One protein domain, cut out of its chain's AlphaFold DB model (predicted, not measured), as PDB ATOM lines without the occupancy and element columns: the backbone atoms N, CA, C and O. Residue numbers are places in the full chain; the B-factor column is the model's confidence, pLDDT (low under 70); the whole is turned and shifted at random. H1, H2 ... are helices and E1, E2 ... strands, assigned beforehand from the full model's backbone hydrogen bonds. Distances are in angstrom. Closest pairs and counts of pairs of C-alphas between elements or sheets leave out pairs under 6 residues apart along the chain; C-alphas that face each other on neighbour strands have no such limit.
ATOM      1  N   ALA A 565     178.630 152.780 215.024       97.25
ATOM      2  CA  ALA A 565     178.961 154.204 214.960       97.25
ATOM      3  C   ALA A 565     178.047 155.045 215.858       97.25
ATOM      4  O   ALA A 565     176.872 154.722 216.007       97.25
ATOM      5  N   LYS A 566     178.533 156.179 216.368       98.38
ATOM      6  CA  LYS A 566     177.646 157.232 216.884       98.38
ATOM      7  C   LYS A 566     176.969 157.952 215.723       98.38
ATOM      8  O   LYS A 566     177.616 158.206 214.703       98.38
ATOM      9  N   ILE A 567     175.717 158.359 215.900       98.19
ATOM     10  CA  ILE A 567     175.062 159.333 215.021       98.19
ATOM     11  C   ILE A 567     175.427 160.734 215.529       98.19
ATOM     12  O   ILE A 567     175.177 161.073 216.681       98.19
ATOM     13  N   LEU A 568     176.030 161.557 214.669       98.00
ATOM     14  CA  LEU A 568     176.371 162.950 214.982       98.00
ATOM     15  C   LEU A 568     175.285 163.933 214.524       98.00
ATOM     16  O   LEU A 568     175.104 164.983 215.138       98.00
ATOM     17  N   SER A 569     174.583 163.623 213.429       97.19
ATOM     18  CA  SER A 569     173.449 164.410 212.930       97.19
ATOM     19  C   SER A 569     172.643 163.658 211.869       97.19
ATOM     20  O   SER A 569     173.200 162.870 211.102       97.19
ATOM     21  N   VAL A 570     171.345 163.970 211.786       97.81
ATOM     22  CA  VAL A 570     170.436 163.554 210.707       97.81
ATOM     23  C   VAL A 570     169.805 164.808 210.089       97.81
ATOM     24  O   VAL A 570     169.186 165.605 210.791       97.81
ATOM     25  N   ASP A 571     169.967 164.996 208.778       97.81
ATOM     26  CA  ASP A 571     169.411 166.109 207.993       97.81
ATOM     27  C   ASP A 571     168.431 165.580 206.925       97.81
ATOM     28  O   ASP A 571     168.868 165.148 205.851       97.81
ATOM     29  N   PRO A 572     167.109 165.624 207.183       97.75
ATOM     30  CA  PRO A 572     166.083 165.264 206.210       97.75
ATOM     31  C   PRO A 572     165.596 166.450 205.357       97.75
ATOM     32  O   PRO A 572     164.645 166.291 204.593       97.75
ATOM     33  N   SER A 573     166.202 167.644 205.443       98.00
ATOM     34  CA  SER A 573     165.672 168.859 204.788       98.00
ATOM     35  C   SER A 573     165.518 168.715 203.267       98.00
ATOM     36  O   SER A 573     164.488 169.091 202.705       98.00
ATOM     37  N   ALA A 574     166.497 168.097 202.602       97.75
ATOM     38  CA  ALA A 574     166.467 167.833 201.164       97.75
ATOM     39  C   ALA A 574     165.418 166.777 200.761       97.75
ATOM     40  O   ALA A 574     164.937 166.798 199.630       97.75
ATOM     41  N   ALA A 575     165.047 165.876 201.676       97.62
ATOM     42  CA  ALA A 575     163.974 164.909 201.472       97.62
ATOM     43  C   ALA A 575     162.599 165.582 201.602       97.62
ATOM     44  O   ALA A 575     161.762 165.449 200.714       97.62
ATOM     45  N   LEU A 576     162.399 166.368 202.666       98.12
ATOM     46  CA  LEU A 576     161.161 167.108 202.941       98.12
ATOM     47  C   LEU A 576     160.835 168.171 201.876       98.12
ATOM     48  O   LEU A 576     159.672 168.508 201.683       98.12
ATOM     49  N   ALA A 577     161.845 168.672 201.159       97.81
ATOM     50  CA  ALA A 577     161.673 169.590 200.032       97.81
ATOM     51  C   ALA A 577     161.248 168.910 198.709       97.81
ATOM     52  O   ALA A 577     161.027 169.609 197.718       97.81
ATOM     53  N   MET A 578     161.157 167.573 198.643       97.12
ATOM     54  CA  MET A 578     160.752 166.862 197.425       97.12
ATOM     55  C   MET A 578     159.226 166.835 197.266       97.12
ATOM     56  O   MET A 578     158.489 166.462 198.176       97.12
ATOM     57  N   GLU A 579     158.742 167.170 196.068       96.50
ATOM     58  CA  GLU A 579     157.320 167.074 195.723       96.50
ATOM     59  C   GLU A 579     156.768 165.652 195.955       96.50
ATOM     60  O   GLU A 579     157.420 164.655 195.641       96.50
ATOM     61  N   GLY A 580     155.566 165.572 196.537       96.44
ATOM     62  CA  GLY A 580     154.905 164.327 196.951       96.44
ATOM     63  C   GLY A 580     155.349 163.765 198.310       96.44
ATOM     64  O   GLY A 580     154.704 162.848 198.816       96.44
ATOM     65  N   VAL A 581     156.394 164.311 198.946       98.31
ATOM     66  CA  VAL A 581     156.730 163.993 200.347       98.31
ATOM     67  C   VAL A 581     155.732 164.668 201.293       98.31
ATOM     68  O   VAL A 581     155.217 165.756 201.025       98.31
ATOM     69  N   ARG A 582     155.401 163.979 202.387       98.00
ATOM     70  CA  ARG A 582     154.370 164.373 203.361       98.00
ATOM     71  C   ARG A 582     154.870 164.405 204.803       98.00
ATOM     72  O   ARG A 582     154.265 165.097 205.614       98.00
ATOM     73  N   GLY A 583     155.976 163.733 205.117       97.50
ATOM     74  CA  GLY A 583     156.579 163.805 206.445       97.50
ATOM     75  C   GLY A 583     157.897 163.052 206.585       97.50
ATOM     76  O   GLY A 583     158.368 162.383 205.664       97.50
ATOM     77  N   TRP A 584     158.461 163.174 207.779       97.81
ATOM     78  CA  TRP A 584     159.597 162.425 208.305       97.81
ATOM     79  C   TRP A 584     159.203 161.918 209.697       97.81
ATOM     80  O   TRP A 584     158.444 162.607 210.378       97.81
ATOM     81  N   VAL A 585     159.687 160.741 210.085       97.44
ATOM     82  CA  VAL A 585     159.457 160.125 211.400       97.44
ATOM     83  C   VAL A 585     160.769 159.551 211.941       97.44
ATOM     84  O   VAL A 585     161.523 158.949 211.173       97.44
ATOM     85  N   ASP A 586     161.055 159.740 213.230       96.38
ATOM     86  CA  ASP A 586     162.217 159.157 213.923       96.38
ATOM     87  C   ASP A 586     161.946 158.893 215.418       96.38
ATOM     88  O   ASP A 586     160.797 158.732 215.839       96.38
ATOM     89  N   GLU A 587     162.992 158.788 216.246       94.19
ATOM     90  CA  GLU A 587     162.864 158.425 217.660       94.19
ATOM     91  C   GLU A 587     162.057 159.448 218.474       94.19
ATOM     92  O   GLU A 587     161.554 159.136 219.557       94.19
ATOM     93  N   ARG A 588     161.941 160.682 217.969       94.31
ATOM     94  CA  ARG A 588     161.230 161.783 218.631       94.31
ATOM     95  C   ARG A 588     159.717 161.587 218.603       94.31
ATOM     96  O   ARG A 588     159.033 162.112 219.481       94.31
ATOM     97  N   ASP A 589     159.220 160.797 217.653       95.19
ATOM     98  CA  ASP A 589     157.809 160.435 217.509       95.19
ATOM     99  C   ASP A 589     157.421 159.207 218.362       95.19
ATOM    100  O   ASP A 589     156.252 159.040 218.715       95.19
ATOM    101  N   VAL A 590     158.403 158.395 218.781       93.19
ATOM    102  CA  VAL A 590     158.251 157.235 219.691       93.19
ATOM    103  C   VAL A 590     159.079 157.391 220.987       93.19
ATOM    104  O   VAL A 590     159.849 156.506 221.356       93.19
ATOM    105  N   PRO A 591     158.962 158.509 221.730       86.44
ATOM    106  CA  PRO A 591     159.975 158.917 222.700       86.44
ATOM    107  C   PRO A 591     160.091 158.010 223.936       86.44
ATOM    108  O   PRO A 591     159.102 157.568 224.532       86.44
ATOM    109  N   GLY A 592     161.331 157.836 224.401       88.38
ATOM    110  CA  GLY A 592     161.657 157.129 225.640       88.38
ATOM    111  C   GLY A 592     161.467 155.618 225.516       88.38
ATOM    112  O   GLY A 592     161.880 155.015 224.534       88.38
ATOM    113  N   GLN A 593     160.838 155.000 226.519       88.62
ATOM    114  CA  GLN A 593     160.629 153.545 226.564       88.62
ATOM    115  C   GLN A 593     159.762 153.005 225.410       88.62
ATOM    116  O   GLN A 593     159.845 151.821 225.115       88.62
ATOM    117  N   LYS A 594     158.984 153.856 224.721       91.12
ATOM    118  CA  LYS A 594     158.204 153.467 223.533       91.12
ATOM    119  C   LYS A 594     159.066 153.091 222.324       91.12
ATOM    120  O   LYS A 594     158.603 152.344 221.471       91.12
ATOM    121  N   ASN A 595     160.296 153.607 222.243       92.75
ATOM    122  CA  ASN A 595     161.233 153.263 221.173       92.75
ATOM    123  C   ASN A 595     161.799 151.847 221.342       92.75
ATOM    124  O   ASN A 595     162.283 151.281 220.370       92.75
ATOM    125  N   TYR A 596     161.773 151.301 222.562       87.00
ATOM    126  CA  TYR A 596     162.387 150.021 222.902       87.00
ATOM    127  C   TYR A 596     161.399 148.869 222.730       87.00
ATOM    128  O   TYR A 596     160.280 148.934 223.240       87.00
ATOM    129  N   VAL A 597     161.816 147.821 222.026       76.56
ATOM    130  CA  VAL A 597     160.994 146.671 221.619       76.56
ATOM    131  C   VAL A 597     161.800 145.373 221.706       76.56
ATOM    132  O   VAL A 597     163.019 145.408 221.822       76.56
ATOM    133  N   GLY A 598     161.114 144.230 221.653       63.72
ATOM    134  CA  GLY A 598     161.725 142.897 221.572       63.72
ATOM    135  C   GLY A 598     160.947 141.852 222.379       63.72
ATOM    136  O   GLY A 598     160.415 142.150 223.447       63.72
ATOM    137  N   GLY A 599     160.832 140.629 221.853       55.94
ATOM    138  CA  GLY A 599     159.921 139.604 222.392       55.94
ATOM    139  C   GLY A 599     160.351 138.958 223.720       55.94
ATOM    140  O   GLY A 599     159.521 138.360 224.400       55.94
ATOM    141  N   ILE A 600     161.629 139.075 224.108       60.03
ATOM    142  CA  ILE A 600     162.184 138.482 225.347       60.03
ATOM    143  C   ILE A 600     162.714 139.573 226.287       60.03
ATOM    144  O   ILE A 600     162.406 139.582 227.479       60.03
ATOM    145  N   ILE A 601     163.490 140.511 225.743       67.56
ATOM    146  CA  ILE A 601     163.966 141.736 226.393       67.56
ATOM    147  C   ILE A 601     163.582 142.898 225.464       67.56
ATOM    148  O   ILE A 601     163.442 142.701 224.260       67.56
ATOM    149  N   HIS A 602     163.328 144.088 226.015       75.62
ATOM    150  CA  HIS A 602     163.098 145.308 225.231       75.62
ATOM    151  C   HIS A 602     164.403 146.115 225.113       75.62
ATOM    152  O   HIS A 602     164.536 147.183 225.713       75.62
ATOM    153  N   ASP A 603     165.391 145.562 224.413       78.44
ATOM    154  CA  ASP A 603     166.710 146.164 224.176       78.44
ATOM    155  C   ASP A 603     166.974 146.554 222.707       78.44
ATOM    156  O   ASP A 603     167.834 147.405 222.463       78.44
ATOM    157  N   ASP A 604     166.178 146.059 221.754       81.94
ATOM    158  CA  ASP A 604     166.118 146.592 220.386       81.94
ATOM    159  C   ASP A 604     165.393 147.949 220.336       81.94
ATOM    160  O   ASP A 604     164.566 148.270 221.193       81.94
ATOM    161  N   VAL A 605     165.669 148.751 219.298       86.50
ATOM    162  CA  VAL A 605     165.030 150.063 219.075       86.50
ATOM    163  C   VAL A 605     164.351 150.176 217.711       86.50
ATOM    164  O   VAL A 605     164.906 149.757 216.697       86.50
ATOM    165  N   ILE A 606     163.174 150.812 217.673       88.38
ATOM    166  CA  ILE A 606     162.428 151.102 216.435       88.38
ATOM    167  C   ILE A 606     163.222 152.075 215.553       88.38
ATOM    168  O   ILE A 606     163.333 151.859 214.347       88.38
ATOM    169  N   PHE A 607     163.795 153.123 216.154       94.25
ATOM    170  CA  PHE A 607     164.685 154.077 215.491       94.25
ATOM    171  C   PHE A 607     165.952 154.328 216.323       94.25
ATOM    172  O   PHE A 607     165.890 154.697 217.499       94.25
ATOM    173  N   ALA A 608     167.116 154.134 215.706       92.81
ATOM    174  CA  ALA A 608     168.421 154.372 216.309       92.81
ATOM    175  C   ALA A 608     168.726 155.875 216.408       92.81
ATOM    176  O   ALA A 608     168.681 156.598 215.413       92.81
ATOM    177  N   ARG A 609     169.062 156.320 217.624       87.94
ATOM    178  CA  ARG A 609     169.204 157.735 217.991       87.94
ATOM    179  C   ARG A 609     170.656 158.192 218.103       87.94
ATOM    180  O   ARG A 609     171.101 159.030 217.331       87.94
ATOM    181  N   ASP A 610     171.368 157.684 219.110       92.75
ATOM    182  CA  ASP A 610     172.700 158.178 219.486       92.75
ATOM    183  C   ASP A 610     173.819 157.263 218.946       92.75
ATOM    184  O   ASP A 610     174.915 157.730 218.634       92.75
ATOM    185  N   VAL A 611     173.540 155.962 218.795       95.81
ATOM    186  CA  VAL A 611     174.448 154.925 218.273       95.81
ATOM    187  C   VAL A 611     173.673 153.978 217.356       95.81
ATOM    188  O   VAL A 611     172.535 153.625 217.655       95.81
ATOM    189  N   VAL A 612     174.307 153.555 216.259       94.38
ATOM    190  CA  VAL A 612     173.888 152.422 215.421       94.38
ATOM    191  C   VAL A 612     174.779 151.214 215.695       94.38
ATOM    192  O   VAL A 612     175.996 151.370 215.796       94.38
ATOM    193  N   THR A 613     174.180 150.029 215.803       90.69
ATOM    194  CA  THR A 613     174.821 148.760 216.197       90.69
ATOM    195  C   THR A 613     174.818 147.689 215.102       90.69
ATOM    196  O   THR A 613     175.466 146.658 215.266       90.69
ATOM    197  N   CYS A 614     174.144 147.923 213.968       84.62
ATOM    198  CA  CYS A 614     174.335 147.125 212.753       84.62
ATOM    199  C   CYS A 614     174.087 147.929 211.460       84.62
ATOM    200  O   CYS A 614     173.428 148.973 211.452       84.62
ATOM    201  N   VAL A 615     174.590 147.421 210.326       87.69
ATOM    202  CA  VAL A 615     174.229 147.932 208.991       87.69
ATOM    203  C   VAL A 615     172.787 147.521 208.691       87.69
ATOM    204  O   VAL A 615     172.464 146.340 208.746       87.69
ATOM    205  N   GLY A 616     171.935 148.474 208.308       86.62
ATOM    206  CA  GLY A 616     170.514 148.218 208.045       86.62
ATOM    207  C   GLY A 616     169.565 148.552 209.203       86.62
ATOM    208  O   GLY A 616     168.360 148.606 208.966       86.62
ATOM    209  N   GLN A 617     170.074 148.861 210.401       89.69
ATOM    210  CA  GLN A 617     169.255 149.347 211.519       89.69
ATOM    211  C   GLN A 617     168.497 150.633 211.131       89.69
ATOM    212  O   GLN A 617     169.132 151.546 210.590       89.69
ATOM    213  N   PRO A 618     167.180 150.759 211.373       92.75
ATOM    214  CA  PRO A 618     166.446 151.982 211.058       92.75
ATOM    215  C   PRO A 618     166.906 153.173 211.906       92.75
ATOM    216  O   PRO A 618     167.132 153.045 213.105       92.75
ATOM    217  N   ILE A 619     167.009 154.344 211.281       97.56
ATOM    218  CA  ILE A 619     167.299 155.642 211.923       97.56
ATOM    219  C   ILE A 619     166.060 156.553 211.855       97.56
ATOM    220  O   ILE A 619     165.830 157.375 212.730       97.56
ATOM    221  N   GLY A 620     165.237 156.387 210.819       96.31
ATOM    222  CA  GLY A 620     163.970 157.091 210.640       96.31
ATOM    223  C   GLY A 620     163.276 156.654 209.350       96.31
ATOM    224  O   GLY A 620     163.710 155.703 208.692       96.31
ATOM    225  N   GLY A 621     162.217 157.351 208.947       97.06
ATOM    226  CA  GLY A 621     161.479 157.072 207.715       97.06
ATOM    227  C   GLY A 621     160.960 158.330 207.023       97.06
ATOM    228  O   GLY A 621     160.446 159.240 207.666       97.06
ATOM    229  N   VAL A 622     161.052 158.375 205.690       98.56
ATOM    230  CA  VAL A 622     160.380 159.402 204.875       98.56
ATOM    231  C   VAL A 622     159.018 158.883 204.425       98.56
ATOM    232  O   VAL A 622     158.925 157.771 203.907       98.56
ATOM    233  N   ILE A 623     157.978 159.702 204.585       98.31
ATOM    234  CA  ILE A 623     156.590 159.393 204.221       98.31
ATOM    235  C   ILE A 623     156.208 160.196 202.970       98.31
ATOM    236  O   ILE A 623     156.374 161.417 202.953       98.31
ATOM    237  N   ALA A 624     155.682 159.544 201.929       98.25
ATOM    238  CA  ALA A 624     155.283 160.183 200.668       98.25
ATOM    239  C   ALA A 624     154.051 159.530 200.012       98.25
ATOM    240  O   ALA A 624     153.677 158.413 200.347       98.25
ATOM    241  N   GLU A 625     153.447 160.209 199.036       97.12
ATOM    242  CA  GLU A 625     152.256 159.741 198.292       97.12
ATOM    243  C   GLU A 625     152.537 158.598 197.299       97.12
ATOM    244  O   GLU A 625     151.620 157.931 196.833       97.12
ATOM    245  N   ASP A 626     153.807 158.350 196.971       95.00
ATOM    246  CA  ASP A 626     154.242 157.269 196.082       95.00
ATOM    247  C   ASP A 626     155.479 156.568 196.658       95.00
ATOM    248  O   ASP A 626     156.402 157.208 197.172       95.00
ATOM    249  N   GLN A 627     155.523 155.243 196.512       94.81
ATOM    250  CA  GLN A 627     156.615 154.395 196.979       94.81
ATOM    251  C   GLN A 627     157.958 154.788 196.339       94.81
ATOM    252  O   GLN A 627     158.995 154.769 197.008       94.81
ATOM    253  N   LEU A 628     157.966 155.187 195.059       93.06
ATOM    254  CA  LEU A 628     159.191 155.627 194.391       93.06
ATOM    255  C   LEU A 628     159.594 157.050 194.804       93.06
ATOM    256  O   LEU A 628     160.787 157.346 194.763       93.06
ATOM    257  N   ILE A 629     158.665 157.936 195.185       95.81
ATOM    258  CA  ILE A 629     158.979 159.230 195.823       95.81
ATOM    259  C   ILE A 629     159.610 158.977 197.195       95.81
ATOM    260  O   ILE A 629     160.722 159.448 197.421       95.81
ATOM    261  N   ALA A 630     158.987 158.163 198.057       97.31
ATOM    262  CA  ALA A 630     159.518 157.826 199.381       97.31
ATOM    263  C   ALA A 630     160.950 157.258 199.289       97.31
ATOM    264  O   ALA A 630     161.870 157.789 199.909       97.31
ATOM    265  N   GLN A 631     161.176 156.253 198.429       95.19
ATOM    266  CA  GLN A 631     162.503 155.652 198.207       95.19
ATOM    267  C   GLN A 631     163.544 156.641 197.646       95.19
ATOM    268  O   GLN A 631     164.737 156.485 197.908       95.19
ATOM    269  N   ARG A 632     163.130 157.651 196.865       93.94
ATOM    270  CA  ARG A 632     164.029 158.705 196.356       93.94
ATOM    271  C   ARG A 632     164.356 159.746 197.420       93.94
ATOM    272  O   ARG A 632     165.499 160.178 197.493       93.94
ATOM    273  N   ALA A 633     163.370 160.144 198.215       97.19
ATOM    274  CA  ALA A 633     163.526 161.149 199.253       97.19
ATOM    275  C   ALA A 633     164.327 160.608 200.449       97.19
ATOM    276  O   ALA A 633     165.232 161.291 200.915       97.19
ATOM    277  N   ALA A 634     164.110 159.354 200.864       97.00
ATOM    278  CA  ALA A 634     164.946 158.681 201.865       97.00
ATOM    279  C   ALA A 634     166.440 158.690 201.476       97.00
ATOM    280  O   ALA A 634     167.299 158.943 202.313       97.00
ATOM    281  N   ALA A 635     166.755 158.529 200.186       95.25
ATOM    282  CA  ALA A 635     168.124 158.606 199.669       95.25
ATOM    283  C   ALA A 635     168.726 160.034 199.615       95.25
ATOM    284  O   ALA A 635     169.884 160.178 199.223       95.25
ATOM    285  N   LEU A 636     167.974 161.082 199.987       97.00
ATOM    286  CA  LEU A 636     168.480 162.453 200.166       97.00
ATOM    287  C   LEU A 636     168.736 162.827 201.635       97.00
ATOM    288  O   LEU A 636     169.332 163.877 201.887       97.00
ATOM    289  N   VAL A 637     168.292 162.006 202.593       98.25
ATOM    290  CA  VAL A 637     168.536 162.240 204.023       98.25
ATOM    291  C   VAL A 637     170.016 162.006 204.314       98.25
ATOM    292  O   VAL A 637     170.556 160.940 204.016       98.25
ATOM    293  N   LYS A 638     170.690 163.003 204.891       97.94
ATOM    294  CA  LYS A 638     172.113 162.899 205.233       97.94
ATOM    295  C   LYS A 638     172.252 162.467 206.683       97.94
ATOM    296  O   LYS A 638     171.734 163.142 207.566       97.94
ATOM    297  N   VAL A 639     172.997 161.393 206.925       98.12
ATOM    298  CA  VAL A 639     173.403 160.980 208.273       98.12
ATOM    299  C   VAL A 639     174.914 161.138 208.397       98.12
ATOM    300  O   VAL A 639     175.660 160.670 207.534       98.12
ATOM    301  N   THR A 640     175.362 161.807 209.457       98.06
ATOM    302  CA  THR A 640     176.786 161.966 209.786       98.06
ATOM    303  C   THR A 640     177.136 161.039 210.943       98.06
ATOM    304  O   THR A 640     176.402 160.995 211.928       98.06
ATOM    305  N   TYR A 641     178.258 160.325 210.841       98.00
ATOM    306  CA  TYR A 641     178.648 159.273 211.784       98.00
ATOM    307  C   TYR A 641     180.042 159.508 212.380       98.00
ATOM    308  O   TYR A 641     180.929 160.017 211.695       98.00
ATOM    309  N   GLU A 642     180.255 159.042 213.612       97.81
ATOM    310  CA  GLU A 642     181.579 158.772 214.190       97.81
ATOM    311  C   GLU A 642     181.728 157.248 214.315       97.81
ATOM    312  O   GLU A 642     181.001 156.628 215.087       97.81
ATOM    313  N   GLU A 643     182.602 156.620 213.525       96.38
ATOM    314  CA  GLU A 643     182.742 155.155 213.515       96.38
ATOM    315  C   GLU A 643     183.364 154.626 214.813       96.38
ATOM    316  O   GLU A 643     184.317 155.199 215.340       96.38
ATOM    317  N   LEU A 644     182.820 153.515 215.312       96.12
ATOM    318  CA  LEU A 644     183.240 152.847 216.542       96.12
ATOM    319  C   LEU A 644     183.817 151.454 216.222       96.12
ATOM    320  O   LEU A 644     183.500 150.894 215.169       96.12
TER     321      LEU A 644
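What this domain is: This is residues 565 to 644 of the 1086 residues of the protein "xanthine dehydrogenase" of Diaphorina citri (UniProt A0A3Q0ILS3). Two separate ribbons of two antiparallel strands each, E1 with E4 and E2 with E3, run roughly alongside each other, and the small helices H1 and H3 touch at one end of them. At the other end lie the short helix H2 and a long unnamed stretch, residues 596 to 617, which loops away to Ile 600 and comes back to pair briefly with the beginning of E1. The printed part has 80 residues with three named helices and four named strands, in the order E1, H1, E2, H2, E3, H3, E4. The class is mixed, with 16 residues in helices and 25 in strands. The whole is only just compact, close to loose, with a radius of gyration of the C-alphas of 13.5 A, and its C-alphas span 40 by 27 by 19 A.

How they stand to each other: Strand E1, residues 565 to 571, is the antiparallel neighbour of E4, residues 638 to 643, with 163 degrees between their directions. N 568 and O 640 are 2.8 A apart and N 640 and O 569 are 2.9 A apart, both within hydrogen-bond range. Residues 565 to 566 of E1 also make a short antiparallel pairing with residues 611 to 612. Helix H1, residues 573 to 576, touches H3, residues 627 to 634; their closest C-alphas are those of Ala 575 and Ala 633, 4.4 A apart. Strand E2, residues 581 to 585, is the antiparallel neighbour of E3, residues 618 to 624, at 157 degrees. Here N 585 and O 621, 2.9 A apart, and N 623 and O 583, also 2.9 A apart, are within hydrogen-bond range. The closest C-alphas of H1 and E2 are those of Leu 576 and Gly 583, 6.6 A apart. The closest C-alphas of E3 and H3 are those of Ala 624 and Ala 630, 5.0 A apart. E1 is apart from E2 and from E3, and E4 is likewise apart from E2 and from E3. Helix H2, residues 592 to 595, touches no helix and is apart from E1 and E4. In H3 every O i to N i+4 pair is within hydrogen-bond range, while H1 and H2 are too short for such a pair.

Where its parts are: E1 begins at C-alpha 565, at (178.961, 154.204, 214.960), and is 16.8 A long. H1 follows and measures 5.2 A, and then E2 measures 12.0 A from C-alpha 581 to C-alpha 585. H2, 5.9 A long, begins at C-alpha 592, at (161.657, 157.129, 225.640). E3, 17.3 A from first to last C-alpha, runs from Pro 618 to Ala 624. H3, the longest helix by residues, is 10.6 A long. E4, 15.5 A long, ends at C-alpha 643, at (182.742, 155.155, 213.515).

The domain as a whole: The two C-alphas farthest apart are those of Glu 579 and Ile 600, at 41.5 A, while the first and last printed C-alphas, of Ala 565 and Leu 644, are 4.8 A apart. The printed part has no cut. The link from H2 to E3 is long, with 22 residues, and in it residues 596 to 597 pair antiparallel with residues 604 to 605. The link from E2 to H2 is short, and the other four links are tight. The mean pLDDT of the printed part is 92.5, and residues 598 to 601 are under 70, where the model's confidence is low.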